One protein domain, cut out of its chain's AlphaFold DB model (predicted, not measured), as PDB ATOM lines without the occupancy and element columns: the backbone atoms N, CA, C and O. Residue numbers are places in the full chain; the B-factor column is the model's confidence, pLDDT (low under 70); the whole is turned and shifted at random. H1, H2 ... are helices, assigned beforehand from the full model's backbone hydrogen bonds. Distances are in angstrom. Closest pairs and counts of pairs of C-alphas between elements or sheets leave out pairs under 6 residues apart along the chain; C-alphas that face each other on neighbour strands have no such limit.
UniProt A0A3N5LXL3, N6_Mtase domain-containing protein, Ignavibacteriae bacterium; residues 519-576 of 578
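AT A GLANCE: This is residues 519 to 576 of the 578 residues of the protein "N6_Mtase domain-containing protein" of Ignavibacteriae bacterium (UniProt A0A3N5LXL3). Two helices, H1 and H2, cross steeply and pack on each other, and a long link leads away from them to a short third helix, H3, set off at one end of the elongated whole. The printed part has 58 residues with three named helices, H1, H2 and H3 in that order, and no named strand; the class is all helix. It is loose, with a radius of gyration of the C-alphas of 13.0 A, and spans 38 by 22 by 17 A.

HOW THE PARTS SIT: H1, residues 523 to 533, touches H2, residues 545 to 556, at a steep tilt of 61 degrees, opposite ways; their closest C-alphas, of Leu 529 and Ala 552, are 5.0 A apart. H3, residues 569 to 576, is apart from H1 and from H2. In H1 and H2 every O i to N i+4 pair is within hydrogen-bond range; in H3 1 of 4 is, beside 4 of 5 O i to N i+3 pairs.

IN THESE COORDINATES: H1 begins at C-alpha 523 (27.526, 26.444, 28.482) and is 15.2 A long. H2 is 17.3 A long. H3, 12.5 A long, ends at C-alpha 576 (35.656, 47.784, 26.863).

THE WHOLE: The C-alphas farthest apart, of Asp 536 and Ser 571, are 38.4 A apart. The printed part has no cut, and both links are long. Residues 535 to 540 and 565 to 570 stand free. Fourteen residues have pLDDT under 70, among them 570 to 576.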
ATOM      1  N   ALA A 519      31.521  29.720  24.683       91.69
ATOM      2  CA  ALA A 519      30.423  28.754  24.720       91.69
ATOM      3  C   ALA A 519      30.752  27.554  25.617       91.69
ATOM      4  O   ALA A 519      29.899  27.103  26.378       91.69
ATOM      5  N   MET A 520      31.990  27.054  25.550       92.12
ATOM      6  CA  MET A 520      32.459  25.948  26.387       92.12
ATOM      7  C   MET A 520      32.556  26.340  27.859       92.12
ATOM      8  O   MET A 520      32.184  25.552  28.725       92.12
ATOM      9  N   LYS A 521      33.022  27.561  28.134       89.06
ATOM     10  CA  LYS A 521      33.202  28.062  29.497       89.06
ATOM     11  C   LYS A 521      31.885  28.483  30.155       89.06
ATOM     12  O   LYS A 521      31.710  28.283  31.355       89.06
ATOM     13  N   PHE A 522      30.923  28.987  29.374       90.69
ATOM     14  CA  PHE A 522      29.599  29.410  29.852       90.69
ATOM     15  C   PHE A 522      28.449  28.635  29.171       90.69
ATOM     16  O   PHE A 522      27.551  29.237  28.570       90.69
ATOM     17  N   PRO A 523      28.401  27.292  29.296       93.75
ATOM     18  CA  PRO A 523      27.526  26.444  28.482       93.75
ATOM     19  C   PRO A 523      26.038  26.673  28.762       93.75
ATOM     20  O   PRO A 523      25.203  26.578  27.861       93.75
ATOM     21  N   ARG A 524      25.684  27.013  30.008       93.56
ATOM     22  CA  ARG A 524      24.297  27.291  30.400       93.56
ATOM     23  C   ARG A 524      23.758  28.555  29.729       93.56
ATOM     24  O   ARG A 524      22.663  28.512  29.174       93.56
ATOM     25  N   LEU A 525      24.519  29.650  29.777       90.38
ATOM     26  CA  LEU A 525      24.128  30.923  29.165       90.38
ATOM     27  C   LEU A 525      24.096  30.798  27.640       90.38
ATOM     28  O   LEU A 525      23.134  31.225  27.006       90.38
ATOM     29  N   HIS A 526      25.092  30.119  27.062       93.75
ATOM     30  CA  HIS A 526      25.126  29.829  25.634       93.75
ATOM     31  C   HIS A 526      23.866  29.080  25.174       93.75
ATOM     32  O   HIS A 526      23.213  29.486  24.216       93.75
ATOM     33  N   LYS A 527      23.474  28.016  25.890       94.50
ATOM     34  CA  LYS A 527      22.277  27.223  25.570       94.50
ATOM     35  C   LYS A 527      20.983  28.037  25.662       94.50
ATOM     36  O   LYS A 527      20.066  27.804  24.883       94.50
ATOM     37  N   GLN A 528      20.896  28.982  26.599       94.00
ATOM     38  CA  GLN A 528      19.739  29.875  26.715       94.00
ATOM     39  C   GLN A 528      19.634  30.829  25.519       94.00
ATOM     40  O   GLN A 528      18.543  31.013  24.983       94.00
ATOM     41  N   LEU A 529      20.757  31.400  25.079       93.25
ATOM     42  CA  LEU A 529      20.800  32.275  23.908       93.25
ATOM     43  C   LEU A 529      20.526  31.507  22.609       93.25
ATOM     44  O   LEU A 529      19.748  31.987  21.790       93.25
ATOM     45  N   ASP A 530      21.083  30.303  22.452       94.62
ATOM     46  CA  ASP A 530      20.785  29.413  21.321       94.62
ATOM     47  C   ASP A 530      19.285  29.078  21.259       94.62
ATOM     48  O   ASP A 530      18.646  29.288  20.229       94.62
ATOM     49  N   ALA A 531      18.684  28.673  22.386       94.25
ATOM     50  CA  ALA A 531      17.250  28.394  22.460       94.25
ATOM     51  C   ALA A 531      16.393  29.626  22.124       94.25
ATOM     52  O   ALA A 531      15.379  29.504  21.438       94.25
ATOM     53  N   ARG A 532      16.810  30.821  22.561       93.75
ATOM     54  CA  ARG A 532      16.127  32.077  22.228       93.75
ATOM     55  C   ARG A 532      16.215  32.393  20.734       93.75
ATOM     56  O   ARG A 532      15.198  32.735  20.139       93.75
ATOM     57  N   LEU A 533      17.384  32.236  20.117       92.81
ATOM     58  CA  LEU A 533      17.583  32.461  18.678       92.81
ATOM     59  C   LEU A 533      16.814  31.462  17.799       92.81
ATOM     60  O   LEU A 533      16.547  31.757  16.638       92.81
ATOM     61  N   ARG A 534      16.433  30.306  18.356       93.06
ATOM     62  CA  ARG A 534      15.561  29.303  17.719       93.06
ATOM     63  C   ARG A 534      14.071  29.495  18.008       93.06
ATOM     64  O   ARG A 534      13.262  28.726  17.500       93.06
ATOM     65  N   SER A 535      13.708  30.462  18.847       93.00
ATOM     66  CA  SER A 535      12.313  30.720  19.204       93.00
ATOM     67  C   SER A 535      11.573  31.504  18.118       93.00
ATOM     68  O   SER A 535      12.183  32.114  17.233       93.00
ATOM     69  N   ASP A 536      10.245  31.560  18.238       89.19
ATOM     70  CA  ASP A 536       9.381  32.302  17.317       89.19
ATOM     71  C   ASP A 536       9.748  33.795  17.215       89.19
ATOM     72  O   ASP A 536       9.518  34.402  16.169       89.19
ATOM     73  N   GLU A 537      10.395  34.375  18.241       90.56
ATOM     74  CA  GLU A 537      10.904  35.761  18.251       90.56
ATOM     75  C   GLU A 537      11.826  36.051  17.046       90.56
ATOM     76  O   GLU A 537      11.814  37.157  16.494       90.56
ATOM     77  N   PHE A 538      12.584  35.045  16.595       89.56
ATOM     78  CA  PHE A 538      13.555  35.149  15.502       89.56
ATOM     79  C   PHE A 538      13.140  34.394  14.230       89.56
ATOM     80  O   PHE A 538      13.878  34.419  13.248       89.56
ATOM     81  N   SER A 539      11.939  33.808  14.196       85.38
ATOM     82  CA  SER A 539      11.422  33.007  13.067       85.38
ATOM     83  C   SER A 539      11.360  33.751  11.724       85.38
ATOM     84  O   SER A 539      11.388  33.132  10.663       85.38
ATOM     85  N   LYS A 540      11.331  35.091  11.750       91.62
ATOM     86  CA  LYS A 540      11.394  35.954  10.557       91.62
ATOM     87  C   LYS A 540      12.768  35.989   9.871       91.62
ATOM     88  O   LYS A 540      12.881  36.555   8.785       91.62
ATOM     89  N   TYR A 541      13.813  35.443  10.497       91.00
ATOM     90  CA  TYR A 541      15.167  35.400   9.952       91.00
ATOM     91  C   TYR A 541      15.530  33.978   9.518       91.00
ATOM     92  O   TYR A 541      15.474  33.039  10.308       91.00
ATOM     93  N   THR A 542      15.991  33.816   8.278       91.06
ATOM     94  CA  THR A 542      16.508  32.531   7.783       91.06
ATOM     95  C   THR A 542      17.964  32.347   8.217       91.06
ATOM     96  O   THR A 542      18.891  32.633   7.457       91.06
ATOM     97  N   LEU A 543      18.176  31.915   9.462       91.31
ATOM     98  CA  LEU A 543      19.506  31.673  10.028       91.31
ATOM     99  C   LEU A 543      19.937  30.213   9.831       91.31
ATOM    100  O   LEU A 543      19.187  29.284  10.114       91.31
ATOM    101  N   LYS A 544      21.172  30.002   9.372       94.38
ATOM    102  CA  LYS A 544      21.814  28.680   9.328       94.38
ATOM    103  C   LYS A 544      22.304  28.277  10.723       94.38
ATOM    104  O   LYS A 544      22.641  29.136  11.532       94.38
ATOM    105  N   GLU A 545      22.466  26.975  10.958       91.94
ATOM    106  CA  GLU A 545      22.927  26.415  12.244       91.94
ATOM    107  C   GLU A 545      24.203  27.079  12.790       91.94
ATOM    108  O   GLU A 545      24.248  27.491  13.947       91.94
ATOM    109  N   TYR A 546      25.224  27.278  11.948       91.62
ATOM    110  CA  TYR A 546      26.460  27.941  12.387       91.62
ATOM    111  C   TYR A 546      26.254  29.423  12.746       91.62
ATOM    112  O   TYR A 546      26.996  29.955  13.566       91.62
ATOM    113  N   GLN A 547      25.264  30.097  12.143       92.44
ATOM    114  CA  GLN A 547      24.947  31.496  12.440       92.44
ATOM    115  C   GLN A 547      24.237  31.610  13.784       92.44
ATOM    116  O   GLN A 547      24.578  32.497  14.554       92.44
ATOM    117  N   ILE A 548      23.300  30.704  14.084       92.12
ATOM    118  CA  ILE A 548      22.639  30.628  15.396       92.12
ATOM    119  C   ILE A 548      23.693  30.422  16.487       92.12
ATOM    120  O   ILE A 548      23.721  31.157  17.470       92.12
ATOM    121  N   TYR A 549      24.613  29.485  16.263       91.19
ATOM    122  CA  TYR A 549      25.682  29.175  17.204       91.19
ATOM    123  C   TYR A 549      26.646  30.357  17.435       91.19
ATOM    124  O   TYR A 549      26.924  30.727  18.576       91.19
ATOM    125  N   ASP A 550      27.126  31.015  16.372       90.31
ATOM    126  CA  ASP A 550      28.013  32.178  16.517       90.31
ATOM    127  C   ASP A 550      27.275  33.415  17.073       90.31
ATOM    128  O   ASP A 550      27.865  34.181  17.836       90.31
ATOM    129  N   LEU A 551      25.983  33.602  16.775       90.88
ATOM    130  CA  LEU A 551      25.161  34.655  17.384       90.88
ATOM    131  C   LEU A 551      24.899  34.392  18.873       90.88
ATOM    132  O   LEU A 551      24.893  35.336  19.657       90.88
ATOM    133  N   ALA A 552      24.734  33.132  19.284       91.31
ATOM    134  CA  ALA A 552      24.607  32.769  20.693       91.31
ATOM    135  C   ALA A 552      25.893  33.099  21.465       91.31
ATOM    136  O   ALA A 552      25.828  33.696  22.538       91.31
ATOM    137  N   ARG A 553      27.073  32.816  20.893       90.25
ATOM    138  CA  ARG A 553      28.358  33.295  21.435       90.25
ATOM    139  C   ARG A 553      28.434  34.816  21.488       90.25
ATOM    140  O   ARG A 553      28.924  35.372  22.466       90.25
ATOM    141  N   ALA A 554      27.969  35.487  20.438       87.50
ATOM    142  CA  ALA A 554      28.012  36.941  20.337       87.50
ATOM    143  C   ALA A 554      27.138  37.592  21.413       87.50
ATOM    144  O   ALA A 554      27.567  38.549  22.044       87.50
ATOM    145  N   GLY A 555      25.970  37.008  21.695       87.00
ATOM    146  CA  GLY A 555      25.084  37.435  22.774       87.00
ATOM    147  C   GLY A 555      25.657  37.243  24.180       87.00
ATOM    148  O   GLY A 555      25.143  37.853  25.112       87.00
ATOM    149  N   LEU A 556      26.714  36.437  24.351       86.50
ATOM    150  CA  LEU A 556      27.447  36.369  25.619       86.50
ATOM    151  C   LEU A 556      28.372  37.571  25.795       86.50
ATOM    152  O   LEU A 556      28.619  37.961  26.924       86.50
ATOM    153  N   LYS A 557      28.892  38.153  24.708       82.50
ATOM    154  CA  LYS A 557      29.858  39.256  24.736       82.50
ATOM    155  C   LYS A 557      29.151  40.606  24.742       82.50
ATOM    156  O   LYS A 557      28.672  41.059  23.701       82.50
ATOM    157  N   ASP A 558      29.188  41.299  25.877       68.88
ATOM    158  CA  ASP A 558      28.731  42.688  25.954       68.88
ATOM    159  C   ASP A 558      29.437  43.552  24.891       68.88
ATOM    160  O   ASP A 558      30.663  43.528  24.734       68.88
ATOM    161  N   SER A 559      28.638  44.292  24.115       65.00
ATOM    162  CA  SER A 559      29.090  45.216  23.061       65.00
ATOM    163  C   SER A 559      29.913  44.595  21.918       65.00
ATOM    164  O   SER A 559      30.556  45.334  21.173       65.00
ATOM    165  N   LEU A 560      29.901  43.262  21.746       68.88
ATOM    166  CA  LEU A 560      30.666  42.551  20.705       68.88
ATOM    167  C   LEU A 560      32.169  42.873  20.722       68.88
ATOM    168  O   LEU A 560      32.826  42.937  19.679       68.88
ATOM    169  N   ILE A 561      32.738  43.082  21.909       68.44
ATOM    170  CA  ILE A 561      34.169  43.355  22.032       68.44
ATOM    171  C   ILE A 561      34.929  42.028  22.004       68.44
ATOM    172  O   ILE A 561      35.066  41.320  23.001       68.44
ATOM    173  N   LEU A 562      35.406  41.683  20.807       72.94
ATOM    174  CA  LEU A 562      36.113  40.438  20.504       72.94
ATOM    175  C   LEU A 562      37.628  40.639  20.655       72.94
ATOM    176  O   LEU A 562      38.362  40.720  19.674       72.94
ATOM    177  N   SER A 563      38.095  40.815  21.893       70.25
ATOM    178  CA  SER A 563      39.461  41.275  22.183       70.25
ATOM    179  C   SER A 563      40.556  40.437  21.506       70.25
ATOM    180  O   SER A 563      41.409  40.987  20.806       70.25
ATOM    181  N   TRP A 564      40.501  39.113  21.673       69.88
ATOM    182  CA  TRP A 564      41.438  38.154  21.086       69.88
ATOM    183  C   TRP A 564      41.302  38.058  19.571       69.88
ATOM    184  O   TRP A 564      42.301  38.124  18.862       69.88
ATOM    185  N   ASP A 565      40.071  37.976  19.074       72.75
ATOM    186  CA  ASP A 565      39.777  37.852  17.643       72.75
ATOM    187  C   ASP A 565      40.168  39.117  16.857       72.75
ATOM    188  O   ASP A 565      40.388  39.065  15.651       72.75
ATOM    189  N   GLN A 566      40.310  40.255  17.545       70.75
ATOM    190  CA  GLN A 566      40.816  41.517  17.001       70.75
ATOM    191  C   GLN A 566      42.320  41.740  17.261       70.75
ATOM    192  O   GLN A 566      42.804  42.869  17.134       70.75
ATOM    193  N   GLY A 567      43.058  40.704  17.674       66.19
ATOM    194  CA  GLY A 567      44.508  40.753  17.902       66.19
ATOM    195  C   GLY A 567      44.938  41.573  19.122       66.19
ATOM    196  O   GLY A 567      46.108  41.907  19.260       66.19
ATOM    197  N   GLY A 568      44.005  41.931  20.006       63.66
ATOM    198  CA  GLY A 568      44.269  42.768  21.178       63.66
ATOM    199  C   GLY A 568      44.505  42.009  22.486       63.66
ATOM    200  O   GLY A 568      44.714  42.642  23.523       63.66
ATOM    201  N   GLY A 569      44.432  40.675  22.454       72.56
ATOM    202  CA  GLY A 569      44.651  39.810  23.615       72.56
ATOM    203  C   GLY A 569      43.726  40.122  24.798       72.56
ATOM    204  O   GLY A 569      42.595  40.588  24.625       72.56
ATOM    205  N   LYS A 570      44.219  39.901  26.022       68.75
ATOM    206  CA  LYS A 570      43.520  40.286  27.265       68.75
ATOM    207  C   LYS A 570      43.403  41.808  27.412       68.75
ATOM    208  O   LYS A 570      42.365  42.315  27.834       68.75
ATOM    209  N   SER A 571      44.432  42.548  26.996       63.47
ATOM    210  CA  SER A 571      44.556  43.996  27.200       63.47
ATOM    211  C   SER A 571      43.476  44.812  26.483       63.47
ATOM    212  O   SER A 571      42.992  45.805  27.017       63.47
ATOM    213  N   ARG A 572      43.029  44.388  25.294       62.03
ATOM    214  CA  ARG A 572      41.937  45.067  24.569       62.03
ATOM    215  C   ARG A 572      40.554  44.766  25.155       62.03
ATOM    216  O   ARG A 572      39.661  45.595  25.024       62.03
ATOM    217  N   GLY A 573      40.392  43.637  25.851       57.91
ATOM    218  CA  GLY A 573      39.178  43.333  26.618       57.91
ATOM    219  C   GLY A 573      38.990  44.288  27.802       57.91
ATOM    220  O   GLY A 573      37.866  44.631  28.145       57.91
ATOM    221  N   ALA A 574      40.086  44.803  28.362       56.31
ATOM    222  CA  ALA A 574      40.073  45.806  29.427       56.31
ATOM    223  C   ALA A 574      39.481  47.158  28.992       56.31
ATOM    224  O   ALA A 574      38.793  47.821  29.764       56.31
ATOM    225  N   LEU A 575      39.746  47.566  27.744       55.53
ATOM    226  CA  LEU A 575      39.332  48.862  27.188       55.53
ATOM    227  C   LEU A 575      37.822  48.967  26.943       55.53
ATOM    228  O   LEU A 575      37.317  50.069  26.750       55.53
ATOM    229  N   ALA A 576      37.108  47.842  26.980       56.09
ATOM    230  CA  ALA A 576      35.656  47.784  26.863       56.09
ATOM    231  C   ALA A 576      34.897  48.453  28.026       56.09
ATOM    232  O   ALA A 576      33.695  48.663  27.907       56.09
TER     233      ALA A 576